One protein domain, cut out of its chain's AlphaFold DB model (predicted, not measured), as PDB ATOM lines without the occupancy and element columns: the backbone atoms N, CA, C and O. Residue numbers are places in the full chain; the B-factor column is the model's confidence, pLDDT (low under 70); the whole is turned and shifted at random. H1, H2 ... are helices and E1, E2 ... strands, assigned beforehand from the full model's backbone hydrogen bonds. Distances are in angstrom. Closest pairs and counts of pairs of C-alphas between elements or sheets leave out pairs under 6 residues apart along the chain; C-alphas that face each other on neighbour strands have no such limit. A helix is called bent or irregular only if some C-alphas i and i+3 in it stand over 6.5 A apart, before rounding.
ATOM      1  N   GLN A 177     173.092 214.592 154.383       96.38
ATOM      2  CA  GLN A 177     174.068 213.524 154.630       96.38
ATOM      3  C   GLN A 177     175.466 214.126 154.812       96.38
ATOM      4  O   GLN A 177     175.911 214.941 154.007       96.38
ATOM      5  N   TYR A 178     176.175 213.721 155.860       97.25
ATOM      6  CA  TYR A 178     177.553 214.163 156.052       97.25
ATOM      7  C   TYR A 178     178.458 213.626 154.928       97.25
ATOM      8  O   TYR A 178     178.296 212.472 154.530       97.25
ATOM      9  N   CYS A 179     179.393 214.455 154.442       95.69
ATOM     10  CA  CYS A 179     180.411 214.124 153.429       95.69
ATOM     11  C   CYS A 179     179.886 213.420 152.158       95.69
ATOM     12  O   CYS A 179     180.472 212.438 151.685       95.69
ATOM     13  N   GLY A 180     178.727 213.858 151.662       94.12
ATOM     14  CA  GLY A 180     178.081 213.267 150.486       94.12
ATOM     15  C   GLY A 180     177.404 211.919 150.729       94.12
ATOM     16  O   GLY A 180     176.871 211.310 149.800       94.12
ATOM     17  N   GLY A 181     177.417 211.428 151.968       95.31
ATOM     18  CA  GLY A 181     176.960 210.094 152.333       95.31
ATOM     19  C   GLY A 181     178.059 209.037 152.198       95.31
ATOM     20  O   GLY A 181     179.245 209.303 152.380       95.31
ATOM     21  N   GLY A 182     177.653 207.793 151.931       94.94
ATOM     22  CA  GLY A 182     178.556 206.636 151.823       94.94
ATOM     23  C   GLY A 182     178.871 205.942 153.152       94.94
ATOM     24  O   GLY A 182     179.087 204.732 153.165       94.94
ATOM     25  N   ILE A 183     178.800 206.657 154.277       97.06
ATOM     26  CA  ILE A 183     178.895 206.073 155.621       97.06
ATOM     27  C   ILE A 183     177.506 205.648 156.094       97.06
ATOM     28  O   ILE A 183     176.589 206.462 156.122       97.06
ATOM     29  N   SER A 184     177.341 204.399 156.529       97.00
ATOM     30  CA  SER A 184     176.105 203.944 157.180       97.00
ATOM     31  C   SER A 184     176.331 202.699 158.033       97.00
ATOM     32  O   SER A 184     177.406 202.110 158.050       97.00
ATOM     33  N   THR A 185     175.296 202.258 158.727       97.25
ATOM     34  CA  THR A 185     175.245 200.952 159.406       97.25
ATOM     35  C   THR A 185     175.044 199.772 158.451       97.25
ATOM     36  O   THR A 185     175.098 198.628 158.888       97.25
ATOM     37  N   GLY A 186     174.797 200.026 157.160       95.25
ATOM     38  CA  GLY A 186     174.438 198.992 156.182       95.25
ATOM     39  C   GLY A 186     173.070 198.344 156.433       95.25
ATOM     40  O   GLY A 186     172.731 197.357 155.784       95.25
ATOM     41  N   SER A 187     172.297 198.857 157.394       93.25
ATOM     42  CA  SER A 187     170.987 198.338 157.773       93.25
ATOM     43  C   SER A 187     170.146 199.417 158.469       93.25
ATOM     44  O   SER A 187     170.610 200.517 158.764       93.25
ATOM     45  N   ALA A 188     168.886 199.103 158.774       91.56
ATOM     46  CA  ALA A 188     168.032 199.950 159.612       91.56
ATOM     47  C   ALA A 188     168.292 199.765 161.127       91.56
ATOM     48  O   ALA A 188     167.541 200.280 161.955       91.56
ATOM     49  N   SER A 189     169.333 199.021 161.515       94.75
ATOM     50  CA  SER A 189     169.715 198.802 162.913       94.75
ATOM     51  C   SER A 189     170.496 199.995 163.455       94.75
ATOM     52  O   SER A 189     171.451 200.472 162.847       94.75
ATOM     53  N   THR A 190     170.149 200.451 164.657       94.69
ATOM     54  CA  THR A 190     170.899 201.512 165.342       94.69
ATOM     55  C   THR A 190     172.219 201.022 165.928       94.69
ATOM     56  O   THR A 190     173.023 201.851 166.342       94.69
ATOM     57  N   THR A 191     172.459 199.713 166.020       96.62
ATOM     58  CA  THR A 191     173.611 199.153 166.748       96.62
ATOM     59  C   THR A 191     174.673 198.520 165.858       96.62
ATOM     60  O   THR A 191     175.808 198.333 166.308       96.62
ATOM     61  N   ASP A 192     174.346 198.218 164.604       97.25
ATOM     62  CA  ASP A 192     175.268 197.569 163.663       97.25
ATOM     63  C   ASP A 192     176.506 198.431 163.433       97.25
ATOM     64  O   ASP A 192     176.465 199.634 163.668       97.25
ATOM     65  N   ALA A 193     177.635 197.834 163.046       96.81
ATOM     66  CA  ALA A 193     178.885 198.560 162.815       96.81
ATOM     67  C   ALA A 193     178.721 199.667 161.761       96.81
ATOM     68  O   ALA A 193     178.012 199.487 160.779       96.81
ATOM     69  N   SER A 194     179.405 200.804 161.942       97.25
ATOM     70  CA  SER A 194     179.535 201.770 160.847       97.25
ATOM     71  C   SER A 194     180.410 201.153 159.761       97.25
ATOM     72  O   SER A 194     181.478 200.620 160.054       97.25
ATOM     73  N   THR A 195     179.968 201.260 158.521       95.94
ATOM     74  CA  THR A 195     180.627 200.762 157.316       95.94
ATOM     75  C   THR A 195     180.674 201.868 156.263       95.94
ATOM     76  O   THR A 195     180.027 202.908 156.416       95.94
ATOM     77  N   GLY A 196     181.443 201.633 155.200       95.31
ATOM     78  CA  GLY A 196     181.632 202.591 154.116       95.31
ATOM     79  C   GLY A 196     182.601 203.721 154.460       95.31
ATOM     80  O   GLY A 196     183.184 203.774 155.544       95.31
ATOM     81  N   THR A 197     182.790 204.612 153.495       95.06
ATOM     82  CA  THR A 197     183.666 205.784 153.574       95.06
ATOM     83  C   THR A 197     182.903 207.012 153.101       95.06
ATOM     84  O   THR A 197     181.897 206.880 152.403       95.06
ATOM     85  N   CYS A 198     183.388 208.200 153.463       95.19
ATOM     86  CA  CYS A 198     182.883 209.439 152.883       95.19
ATOM     87  C   CYS A 198     182.961 209.392 151.354       95.19
ATOM     88  O   CYS A 198     183.940 208.877 150.804       95.19
ATOM     89  N   ARG A 199     181.920 209.894 150.679       94.69
ATOM     90  CA  ARG A 199     181.941 210.060 149.218       94.69
ATOM     91  C   ARG A 199     182.792 211.253 148.816       94.69
ATOM     92  O   ARG A 199     183.493 211.163 147.814       94.69
ATOM     93  N   ASP A 200     182.752 212.315 149.613       94.00
ATOM     94  CA  ASP A 200     183.645 213.454 149.464       94.00
ATOM     95  C   ASP A 200     184.885 213.284 150.362       94.00
ATOM     96  O   ASP A 200     184.755 213.281 151.595       94.00
ATOM     97  N   PRO A 201     186.082 213.089 149.775       92.50
ATOM     98  CA  PRO A 201     187.325 212.962 150.528       92.50
ATOM     99  C   PRO A 201     187.779 214.278 151.179       92.50
ATOM    100  O   PRO A 201     188.606 214.216 152.089       92.50
ATOM    101  N   ASP A 202     187.210 215.425 150.780       93.38
ATOM    102  CA  ASP A 202     187.482 216.758 151.341       93.38
ATOM    103  C   ASP A 202     186.763 217.000 152.691       93.38
ATOM    104  O   ASP A 202     186.654 218.132 153.193       93.38
ATOM    105  N   PHE A 203     186.286 215.920 153.318       96.19
ATOM    106  CA  PHE A 203     185.742 215.916 154.665       96.19
ATOM    107  C   PHE A 203     186.530 215.017 155.616       96.19
ATOM    108  O   PHE A 203     186.951 213.901 155.298       96.19
ATOM    109  N   THR A 204     186.631 215.462 156.866       96.62
ATOM    110  CA  THR A 204     187.144 214.650 157.965       96.62
ATOM    111  C   THR A 204     186.237 213.439 158.178       96.62
ATOM    112  O   THR A 204     185.032 213.580 158.386       96.62
ATOM    113  N   THR A 205     186.799 212.229 158.179       96.25
ATOM    114  CA  THR A 205     186.024 211.013 158.481       96.25
ATOM    115  C   THR A 205     185.518 211.052 159.932       96.25
ATOM    116  O   THR A 205     186.317 211.290 160.842       96.25
ATOM    117  N   PRO A 206     184.220 210.805 160.189       97.50
ATOM    118  CA  PRO A 206     183.668 210.908 161.529       97.50
ATOM    119  C   PRO A 206     184.063 209.712 162.401       97.50
ATOM    120  O   PRO A 206     184.091 208.559 161.960       97.50
ATOM    121  N   GLN A 207     184.270 209.983 163.685       97.88
ATOM    122  CA  GLN A 207     184.303 208.966 164.727       97.88
ATOM    123  C   GLN A 207     182.912 208.373 164.937       97.88
ATOM    124  O   GLN A 207     181.889 208.999 164.643       97.88
ATOM    125  N   ASN A 208     182.858 207.153 165.470       97.75
ATOM    126  CA  ASN A 208     181.596 206.535 165.847       97.75
ATOM    127  C   ASN A 208     181.744 205.501 166.966       97.75
ATOM    128  O   ASN A 208     182.761 204.822 167.087       97.75
ATOM    129  N   LYS A 209     180.694 205.357 167.781       97.25
ATOM    130  CA  LYS A 209     180.618 204.382 168.882       97.25
ATOM    131  C   LYS A 209     179.166 204.150 169.292       97.25
ATOM    132  O   LYS A 209     178.303 204.986 169.033       97.25
ATOM    133  N   ILE A 210     178.898 203.034 169.970       97.06
ATOM    134  CA  ILE A 210     177.619 202.824 170.656       97.06
ATOM    135  C   ILE A 210     177.584 203.658 171.937       97.06
ATOM    136  O   ILE A 210     178.412 203.476 172.831       97.06
ATOM    137  N   ILE A 211     176.619 204.569 172.023       94.50
ATOM    138  CA  ILE A 211     176.389 205.469 173.154       94.50
ATOM    139  C   ILE A 211     174.896 205.455 173.469       94.50
ATOM    140  O   ILE A 211     174.069 205.695 172.595       94.50
ATOM    141  N   GLY A 212     174.540 205.148 174.718       91.56
ATOM    142  CA  GLY A 212     173.130 205.055 175.119       91.56
ATOM    143  C   GLY A 212     172.343 203.980 174.360       91.56
ATOM    144  O   GLY A 212     171.142 204.127 174.175       91.56
ATOM    145  N   GLY A 213     173.017 202.923 173.890       94.69
ATOM    146  CA  GLY A 213     172.392 201.815 173.158       94.69
ATOM    147  C   GLY A 213     172.198 202.045 171.655       94.69
ATOM    148  O   GLY A 213     171.659 201.169 170.994       94.69
ATOM    149  N   ALA A 214     172.657 203.171 171.103       94.81
ATOM    150  CA  ALA A 214     172.604 203.451 169.669       94.81
ATOM    151  C   ALA A 214     173.958 203.947 169.153       94.81
ATOM    152  O   ALA A 214     174.759 204.514 169.900       94.81
ATOM    153  N   ARG A 215     174.225 203.749 167.866       97.00
ATOM    154  CA  ARG A 215     175.400 204.292 167.199       97.00
ATOM    155  C   ARG A 215     175.268 205.798 167.075       97.00
ATOM    156  O   ARG A 215     174.289 206.319 166.547       97.00
ATOM    157  N   ALA A 216     176.288 206.481 167.564       96.88
ATOM    158  CA  ALA A 216     176.472 207.906 167.398       96.88
ATOM    159  C   ALA A 216     177.692 208.159 166.516       96.88
ATOM    160  O   ALA A 216     178.673 207.418 166.609       96.88
ATOM    161  N   TRP A 217     177.624 209.228 165.726       98.31
ATOM    162  CA  TRP A 217     178.734 209.755 164.941       98.31
ATOM    163  C   TRP A 217     179.061 211.177 165.393       98.31
ATOM    164  O   TRP A 217     178.176 211.926 165.817       98.31
ATOM    165  N   TRP A 218     180.332 211.542 165.319       98.38
ATOM    166  CA  TRP A 218     180.800 212.899 165.581       98.38
ATOM    167  C   TRP A 218     182.137 213.135 164.884       98.38
ATOM    168  O   TRP A 218     182.807 212.185 164.484       98.38
ATOM    169  N   VAL A 219     182.523 214.395 164.742       98.19
ATOM    170  CA  VAL A 219     183.862 214.772 164.287       98.19
ATOM    171  C   VAL A 219     184.583 215.429 165.453       98.19
ATOM    172  O   VAL A 219     184.071 216.391 166.035       98.19
ATOM    173  N   ASP A 220     185.738 214.867 165.809       96.88
ATOM    174  CA  ASP A 220     186.589 215.399 166.870       96.88
ATOM    175  C   ASP A 220     187.110 216.785 166.489       96.88
ATOM    176  O   ASP A 220     187.347 217.091 165.321       96.88
ATOM    177  N   ASN A 221     187.349 217.607 167.500       93.81
ATOM    178  CA  ASN A 221     187.917 218.940 167.358       93.81
ATOM    179  C   ASN A 221     189.141 219.095 168.281       93.81
ATOM    180  O   ASN A 221     189.432 218.226 169.098       93.81
ATOM    181  N   SER A 222     189.851 220.219 168.185       90.56
ATOM    182  CA  SER A 222     191.077 220.461 168.965       90.56
ATOM    183  C   SER A 222     190.859 220.830 170.441       90.56
ATOM    184  O   SER A 222     191.831 220.911 171.189       90.56
ATOM    185  N   VAL A 223     189.617 221.081 170.868       91.50
ATOM    186  CA  VAL A 223     189.256 221.437 172.253       91.50
ATOM    187  C   VAL A 223     188.938 220.197 173.092       91.50
ATOM    188  O   VAL A 223     189.225 220.190 174.287       91.50
ATOM    189  N   GLY A 224     188.311 219.183 172.489       90.25
ATOM    190  CA  GLY A 224     187.897 217.952 173.168       90.25
ATOM    191  C   GLY A 224     188.960 216.852 173.178       90.25
ATOM    192  O   GLY A 224     190.077 217.020 172.685       90.25
ATOM    193  N   THR A 225     188.604 215.694 173.733       94.12
ATOM    194  CA  THR A 225     189.463 214.502 173.711       94.12
ATOM    195  C   THR A 225     189.180 213.645 172.480       94.12
ATOM    196  O   THR A 225     188.122 213.028 172.385       94.12
ATOM    197  N   ALA A 226     190.161 213.513 171.585       94.50
ATOM    198  CA  ALA A 226     190.031 212.687 170.383       94.50
ATOM    199  C   ALA A 226     189.531 211.257 170.687       94.50
ATOM    200  O   ALA A 226     189.995 210.598 171.624       94.50
ATOM    201  N   GLY A 227     188.583 210.773 169.882       94.06
ATOM    202  CA  GLY A 227     187.966 209.452 170.008       94.06
ATOM    203  C   GLY A 227     186.937 209.313 171.138       94.06
ATOM    204  O   GLY A 227     186.328 208.246 171.275       94.06
ATOM    205  N   ASN A 228     186.697 210.360 171.932       93.69
ATOM    206  CA  ASN A 228     185.663 210.385 172.963       93.69
ATOM    207  C   ASN A 228     184.606 211.428 172.623       93.69
ATOM    208  O   ASN A 228     184.908 212.604 172.512       93.69
ATOM    209  N   ARG A 229     183.342 210.997 172.540       95.25
ATOM    210  CA  ARG A 229     182.235 211.910 172.262       95.25
ATOM    211  C   ARG A 229     181.998 212.868 173.430       95.25
ATOM    212  O   ARG A 229     181.548 212.450 174.501       95.25
ATOM    213  N   GLU A 230     182.184 214.148 173.170       95.00
ATOM    214  CA  GLU A 230     182.012 215.266 174.088       95.00
ATOM    215  C   GLU A 230     181.026 216.302 173.521       95.00
ATOM    216  O   GLU A 230     180.571 216.231 172.380       95.00
ATOM    217  N   LYS A 231     180.628 217.287 174.338       91.94
ATOM    218  CA  LYS A 231     179.712 218.352 173.885       91.94
ATOM    219  C   LYS A 231     180.347 219.306 172.868       91.94
ATOM    220  O   LYS A 231     179.605 219.980 172.152       91.94
ATOM    221  N   THR A 232     181.674 219.386 172.859       94.75
ATOM    222  CA  THR A 232     182.481 220.244 171.986       94.75
ATOM    223  C   THR A 232     182.578 219.694 170.563       94.75
ATOM    224  O   THR A 232     182.777 220.471 169.637       94.75
ATOM    225  N   ASP A 233     182.376 218.394 170.353       97.38
ATOM    226  CA  ASP A 233     182.478 217.783 169.024       97.38
ATOM    227  C   ASP A 233     181.386 218.234 168.068       97.38
ATOM    228  O   ASP A 233     180.268 218.548 168.481       97.38
ATOM    229  N   MET A 234     181.669 218.179 166.765       97.38
ATOM    230  CA  MET A 234     180.618 218.346 165.765       97.38
ATOM    231  C   MET A 234     179.765 217.081 165.752       97.38
ATOM    232  O   MET A 234     180.141 216.048 165.196       97.38
ATOM    233  N   ILE A 235     178.618 217.144 166.426       97.31
ATOM    234  CA  ILE A 235     177.724 215.998 166.576       97.31
ATOM    235  C   ILE A 235     176.996 215.742 165.262       97.31
ATOM    236  O   ILE A 235     176.288 216.613 164.769       97.31
ATOM    237  N   LEU A 236     177.083 214.525 164.736       98.00
ATOM    238  CA  LEU A 236     176.331 214.126 163.552       98.00
ATOM    239  C   LEU A 236     175.115 213.303 163.981       98.00
ATOM    240  O   LEU A 236     175.205 212.389 164.807       98.00
ATOM    241  N   TYR A 237     173.949 213.645 163.446       96.69
ATOM    242  CA  TYR A 237     172.692 213.036 163.854       96.69
ATOM    243  C   TYR A 237     172.465 211.742 163.084       96.69
ATOM    244  O   TYR A 237     172.370 211.737 161.860       96.69
ATOM    245  N   ALA A 238     172.368 210.641 163.825       95.50
ATOM    246  CA  ALA A 238     172.047 209.325 163.297       95.50
ATOM    247  C   ALA A 238     170.613 209.306 162.753       95.50
ATOM    248  O   ALA A 238     169.655 209.439 163.520       95.50
ATOM    249  N   ARG A 239     170.451 209.128 161.441       94.75
ATOM    250  CA  ARG A 239     169.137 209.110 160.789       94.75
ATOM    251  C   ARG A 239     169.049 207.970 159.787       94.75
ATOM    252  O   ARG A 239     169.998 207.730 159.055       94.75
ATOM    253  N   ALA A 240     167.895 207.314 159.757       94.62
ATOM    254  CA  ALA A 240     167.484 206.391 158.707       94.62
ATOM    255  C   ALA A 240     166.331 207.056 157.953       94.62
ATOM    256  O   ALA A 240     165.223 207.169 158.477       94.62
ATOM    257  N   VAL A 241     166.626 207.597 156.775       92.88
ATOM    258  CA  VAL A 241     165.670 208.353 155.957       92.88
ATOM    259  C   VAL A 241     165.560 207.729 154.580       92.88
ATOM    260  O   VAL A 241     166.502 207.090 154.117       92.88
ATOM    261  N   THR A 242     164.413 207.938 153.937       92.69
ATOM    262  CA  THR A 242     164.227 207.543 152.544       92.69
ATOM    263  C   THR A 242     164.949 208.526 151.625       92.69
ATOM    264  O   THR A 242     164.631 209.717 151.624       92.69
ATOM    265  N   LEU A 243     165.914 208.029 150.861       88.88
ATOM    266  CA  LEU A 243     166.778 208.737 149.930       88.88
ATOM    267  C   LEU A 243     166.656 208.079 148.554       88.88
ATOM    268  O   LEU A 243     167.203 207.010 148.297       88.88
ATOM    269  N   SER A 244     165.922 208.722 147.649       85.12
ATOM    270  CA  SER A 244     165.716 208.184 146.305       85.12
ATOM    271  C   SER A 244     167.047 208.017 145.566       85.12
ATOM    272  O   SER A 244     167.706 209.004 145.252       85.12
ATOM    273  N   GLY A 245     167.400 206.774 145.226       85.00
ATOM    274  CA  GLY A 245     168.583 206.456 144.420       85.00
ATOM    275  C   GLY A 245     169.905 206.396 145.191       85.00
ATOM    276  O   GLY A 245     170.950 206.267 144.558       85.00
ATOM    277  N   ASP A 246     169.882 206.460 146.525       91.31
ATOM    278  CA  ASP A 246     171.080 206.306 147.353       91.31
ATOM    279  C   ASP A 246     171.267 204.842 147.798       91.31
ATOM    280  O   ASP A 246     170.329 204.179 148.233       91.31
ATOM    281  N   ALA A 247     172.497 204.329 147.731       90.50
ATOM    282  CA  ALA A 247     172.841 202.986 148.205       90.50
ATOM    283  C   ALA A 247     172.681 202.795 149.730       90.50
ATOM    284  O   ALA A 247     172.632 201.658 150.194       90.50
ATOM    285  N   THR A 248     172.627 203.880 150.507       93.19
ATOM    286  CA  THR A 248     172.387 203.868 151.958       93.19
ATOM    287  C   THR A 248     170.944 204.231 152.322       93.19
ATOM    288  O   THR A 248     170.667 204.570 153.477       93.19
ATOM    289  N   ASP A 249     170.022 204.181 151.355       94.44
ATOM    290  CA  ASP A 249     168.593 204.416 151.565       94.44
ATOM    291  C   ASP A 249     168.038 203.581 152.732       94.44
ATOM    292  O   ASP A 249     168.265 202.376 152.832       94.44
ATOM    293  N   GLY A 250     167.331 204.238 153.654       94.62
ATOM    294  CA  GLY A 250     166.737 203.591 154.824       94.62
ATOM    295  C   GLY A 250     167.730 203.099 155.885       94.62
ATOM    296  O   GLY A 250     167.292 202.584 156.916       94.62
ATOM    297  N   PHE A 251     169.042 203.271 155.697       96.12
ATOM    298  CA  PHE A 251     170.047 202.875 156.686       96.12
ATOM    299  C   PHE A 251     170.380 204.007 157.651       96.12
ATOM    300  O   PHE A 251     170.354 205.185 157.284       96.12
ATOM    301  N   TYR A 252     170.747 203.659 158.891       96.62
ATOM    302  CA  TYR A 252     171.234 204.657 159.844       96.62
ATOM    303  C   TYR A 252     172.590 205.197 159.403       96.62
ATOM    304  O   TYR A 252     173.550 204.435 159.264       96.62
ATOM    305  N   GLN A 253     172.667 206.513 159.237       97.00
ATOM    306  CA  GLN A 253     173.841 207.229 158.743       97.00
ATOM    307  C   GLN A 253     173.959 208.631 159.372       97.00
ATOM    308  O   GLN A 253     172.973 209.133 159.928       97.00
ATOM    309  N   PRO A 254     175.148 209.261 159.336       97.75
ATOM    310  CA  PRO A 254     175.361 210.585 159.910       97.75
ATOM    311  C   PRO A 254     174.802 211.717 159.037       97.75
ATOM    312  O   PRO A 254     175.104 211.814 157.850       97.75
ATOM    313  N   PHE A 255     174.054 212.626 159.659       97.81
ATOM    314  CA  PHE A 255     173.587 213.875 159.057       97.81
ATOM    315  C   PHE A 255     174.137 215.096 159.795       97.81
ATOM    316  O   PHE A 255     174.249 215.094 161.025       97.81
ATOM    317  N   VAL A 256     174.416 216.158 159.041       97.88
ATOM    318  CA  VAL A 256     174.619 217.502 159.594       97.88
ATOM    319  C   VAL A 256     173.256 218.101 159.899       97.88
ATOM    320  O   VAL A 256     172.350 218.029 159.078       97.88
ATOM    321  N   GLU A 257     173.093 218.705 161.066       97.12
ATOM    322  CA  GLU A 257     171.873 219.386 161.504       97.12
ATOM    323  C   GLU A 257     172.246 220.702 162.201       97.12
ATOM    324  O   GLU A 257     173.407 220.899 162.556       97.12
ATOM    325  N   CYS A 258     171.284 221.582 162.502       96.38
ATOM    326  CA  CYS A 258     171.567 222.800 163.283       96.38
ATOM    327  C   CYS A 258     172.309 222.479 164.597       96.38
ATOM    328  O   CYS A 258     173.264 223.154 164.987       96.38
ATOM    329  N   GLY A 259     171.898 221.390 165.255       95.81
ATOM    330  CA  GLY A 259     172.503 220.913 166.493       95.81
ATOM    331  C   GLY A 259     173.924 220.359 166.340       95.81
ATOM    332  O   GLY A 259     174.578 220.094 167.347       95.81
ATOM    333  N   SER A 260     174.428 220.167 165.117       97.56
ATOM    334  CA  SER A 260     175.810 219.737 164.886       97.56
ATOM    335  C   SER A 260     176.798 220.804 165.325       97.56
ATOM    336  O   SER A 260     177.795 220.468 165.953       97.56
ATOM    337  N   CYS A 261     176.464 222.078 165.099       96.25
ATOM    338  CA  CYS A 261     177.321 223.219 165.424       96.25
ATOM    339  C   CYS A 261     176.831 223.994 166.651       96.25
ATOM    340  O   CYS A 261     177.650 224.546 167.387       96.25
ATOM    341  N   HIS A 262     175.515 224.021 166.888       94.88
ATOM    342  CA  HIS A 262     174.890 224.779 167.969       94.88
ATOM    343  C   HIS A 262     174.436 223.859 169.115       94.88
ATOM    344  O   HIS A 262     173.704 222.895 168.902       94.88
ATOM    345  N   ASP A 263     174.823 224.172 170.350       93.62
ATOM    346  CA  ASP A 263     174.242 223.590 171.562       93.62
ATOM    347  C   ASP A 263     173.451 224.681 172.293       93.62
ATOM    348  O   ASP A 263     174.069 225.532 172.927       93.62
ATOM    349  N   PRO A 264     172.104 224.677 172.263       89.25
ATOM    350  CA  PRO A 264     171.311 225.724 172.909       89.25
ATOM    351  C   PRO A 264     171.560 225.808 174.421       89.25
ATOM    352  O   PRO A 264     171.311 226.849 175.018       89.25
ATOM    353  N   HIS A 265     172.091 224.755 175.049       91.00
ATOM    354  CA  HIS A 265     172.430 224.751 176.472       91.00
ATOM    355  C   HIS A 265     173.830 225.302 176.769       91.00
ATOM    356  O   HIS A 265     174.239 225.309 177.930       91.00
ATOM    357  N   ASN A 266     174.573 225.743 175.754       89.31
ATOM    358  CA  ASN A 266     175.902 226.320 175.895       89.31
ATOM    359  C   ASN A 266     175.837 227.851 175.820       89.31
ATOM    360  O   ASN A 266     175.372 228.406 174.830       89.31
ATOM    361  N   SER A 267     176.352 228.541 176.835       89.06
ATOM    362  CA  SER A 267     176.464 230.007 176.863       89.06
ATOM    363  C   SER A 267     177.884 230.532 176.651       89.06
ATOM    364  O   SER A 267     178.075 231.743 176.579       89.06
ATOM    365  N   THR A 268     178.883 229.654 176.549       90.44
ATOM    366  CA  THR A 268     180.299 230.039 176.500       90.44
ATOM    367  C   THR A 268     180.674 230.711 175.185       90.44
ATOM    368  O   THR A 268     181.402 231.700 175.186       90.44
ATOM    369  N   ASN A 269     180.179 230.190 174.061       91.44
ATOM    370  CA  ASN A 269     180.519 230.702 172.738       91.44
ATOM    371  C   ASN A 269     179.364 231.516 172.156       91.44
ATOM    372  O   ASN A 269     178.186 231.195 172.346       91.44
ATOM    373  N   ALA A 270     179.706 232.547 171.381       88.69
ATOM    374  CA  ALA A 270     178.726 233.311 170.623       88.69
ATOM    375  C   ALA A 270     177.869 232.373 169.762       88.69
ATOM    376  O   ALA A 270     178.357 231.376 169.225       88.69
ATOM    377  N   THR A 271     176.577 232.684 169.642       88.25
ATOM    378  CA  THR A 271     175.597 231.856 168.911       88.25
ATOM    379  C   THR A 271     175.519 230.401 169.389       88.25
ATOM    380  O   THR A 271     175.024 229.545 168.667       88.25
ATOM    381  N   PHE A 272     175.965 230.117 170.618       91.12
ATOM    382  CA  PHE A 272     175.876 228.794 171.243       91.12
ATOM    383  C   PHE A 272     176.681 227.724 170.495       91.12
ATOM    384  O   PHE A 272     176.322 226.550 170.490       91.12
ATOM    385  N   LEU A 273     177.769 228.128 169.834       94.81
ATOM    386  CA  LEU A 273     178.630 227.191 169.121       94.81
ATOM    387  C   LEU A 273     179.269 226.191 170.088       94.81
ATOM    388  O   LEU A 273     179.643 226.536 171.211       94.81
ATOM    389  N   ARG A 274     179.433 224.944 169.652       94.62
ATOM    390  CA  ARG A 274     180.065 223.893 170.466       94.62
ATOM    391  C   ARG A 274     181.528 224.195 170.797       94.62
ATOM    392  O   ARG A 274     181.973 223.869 171.894       94.62
ATOM    393  N   ILE A 275     182.222 224.906 169.908       95.38
ATOM    394  CA  ILE A 275     183.590 225.411 170.098       95.38
ATOM    395  C   ILE A 275     183.703 226.882 169.676       95.38
ATOM    396  O   ILE A 275     182.871 227.364 168.903       95.38
ATOM    397  N   PRO A 276     184.728 227.614 170.150       95.56
ATOM    398  CA  PRO A 276     185.060 228.920 169.594       95.56
ATOM    399  C   PRO A 276     185.372 228.805 168.097       95.56
ATOM    400  O   PRO A 276     186.145 227.942 167.692       95.56
ATOM    401  N   ASN A 277     184.838 229.708 167.274       95.19
ATOM    402  CA  ASN A 277     185.093 229.707 165.827       95.19
ATOM    403  C   ASN A 277     186.298 230.575 165.415       95.19
ATOM    404  O   ASN A 277     186.312 231.176 164.340       95.19
ATOM    405  N   ALA A 278     187.301 230.702 166.286       95.00
ATOM    406  CA  ALA A 278     188.524 231.417 165.939       95.00
ATOM    407  C   ALA A 278     189.205 230.711 164.758       95.00
ATOM    408  O   ALA A 278     189.320 229.488 164.765       95.00
ATOM    409  N   GLN A 279     189.637 231.473 163.747       94.19
ATOM    410  CA  GLN A 279     190.254 230.927 162.527       94.19
ATOM    411  C   GLN A 279     189.384 229.866 161.823       94.19
ATOM    412  O   GLN A 279     189.906 228.910 161.260       94.19
ATOM    413  N   SER A 280     188.056 230.015 161.875       95.19
ATOM    414  CA  SER A 280     187.108 229.082 161.251       95.19
ATOM    415  C   SER A 280     187.176 227.653 161.803       95.19
ATOM    416  O   SER A 280     186.849 226.704 161.092       95.19
ATOM    417  N   ALA A 281     187.585 227.480 163.066       95.44
ATOM    418  CA  ALA A 281     187.757 226.165 163.687       95.44
ATOM    419  C   ALA A 281     186.516 225.258 163.592       95.44
ATOM    420  O   ALA A 281     186.664 224.048 163.440       95.44
ATOM    421  N   VAL A 282     185.296 225.814 163.625       95.88
ATOM    422  CA  VAL A 282     184.061 225.031 163.433       95.88
ATOM    423  C   VAL A 282     184.024 224.433 162.026       95.88
ATOM    424  O   VAL A 282     183.812 223.234 161.868       95.88
ATOM    425  N   CYS A 283     184.289 225.249 161.006       95.50
ATOM    426  CA  CYS A 283     184.269 224.827 159.607       95.50
ATOM    427  C   CYS A 283     185.368 223.793 159.327       95.50
ATOM    428  O   CYS A 283     185.104 222.734 158.758       95.50
ATOM    429  N   LEU A 284     186.589 224.083 159.785       95.94
ATOM    430  CA  LEU A 284     187.776 223.249 159.572       95.94
ATOM    431  C   LEU A 284     187.767 221.953 160.394       95.94
ATOM    432  O   LEU A 284     188.617 221.093 160.195       95.94
ATOM    433  N   THR A 285     186.804 221.789 161.307       96.88
ATOM    434  CA  THR A 285     186.579 220.494 161.957       96.88
ATOM    435  C   THR A 285     186.071 219.472 160.936       96.88
ATOM    436  O   THR A 285     186.554 218.343 160.890       96.88
ATOM    437  N   CYS A 286     185.117 219.870 160.088       96.38
ATOM    438  CA  CYS A 286     184.495 218.973 159.114       96.38
ATOM    439  C   CYS A 286     185.176 219.016 157.746       96.38
ATOM    440  O   CYS A 286     185.299 217.975 157.114       96.38
ATOM    441  N   HIS A 287     185.607 220.193 157.290       94.56
ATOM    442  CA  HIS A 287     186.197 220.376 155.964       94.56
ATOM    443  C   HIS A 287     187.725 220.358 156.041       94.56
ATOM    444  O   HIS A 287     188.312 221.215 156.700       94.56
TER     445      HIS A 287
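This is residues 177 to 287 of the 289 residues of the protein "Paired_CXXCH_1 domain-containing protein" of Rhodocyclales bacterium GT-UBC (UniProt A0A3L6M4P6). With little regular structure, this is a small curled sheet, E1 - E2 - E3 - E4, amid long loops, with short H1 beside E3 and H2 grazing it. The 111 printed residues, 36 in named elements, are of mixed class, ordered E1 E2 E3 E4 H1 H2. The sheet is a meander, each strand the antiparallel neighbour of the one before. The whole is compact, radius of gyration of the C-alphas 13.9 A, spanning 39 by 30 by 22 A.

E3, residues 234 to 240, is 19.1 A long; E2, 214 to 219, 16.8 A. E1, 207 to 211, begins at C-alpha (184.303, 208.966, 164.727). E4 is 252 to 256, H1 258 to 261. H2, 278 to 286, ends at C-alpha (184.495, 218.973, 159.114); it is irregular, C-alphas 279 and 282 being 8.6 A apart.

Within hydrogen-bond range are N 207 and O 218 of hairpin E1 and E2, 2.8 A, N 219 and O 234 of hairpin E2 and E3, 2.9 A, and N 237 and O 255 of hairpin E3 and E4, 2.8 A. The closest C-alphas of E3 and H1, Ile 235 and Ser 260, are 4.5 A apart. H2 only grazes the sheet, with residues 282 to 286; 2 of 5 O i to N i+4 pairs and 4 of 6 O i to N i+3 pairs are within range.

The farthest C-alphas, Gly 245 and Thr 268, are 41.5 A apart. The printed part has no cut; links E2 to E3, E3 to E4 and H1 to H2 are long. No printed residue is under 70 in pLDDT.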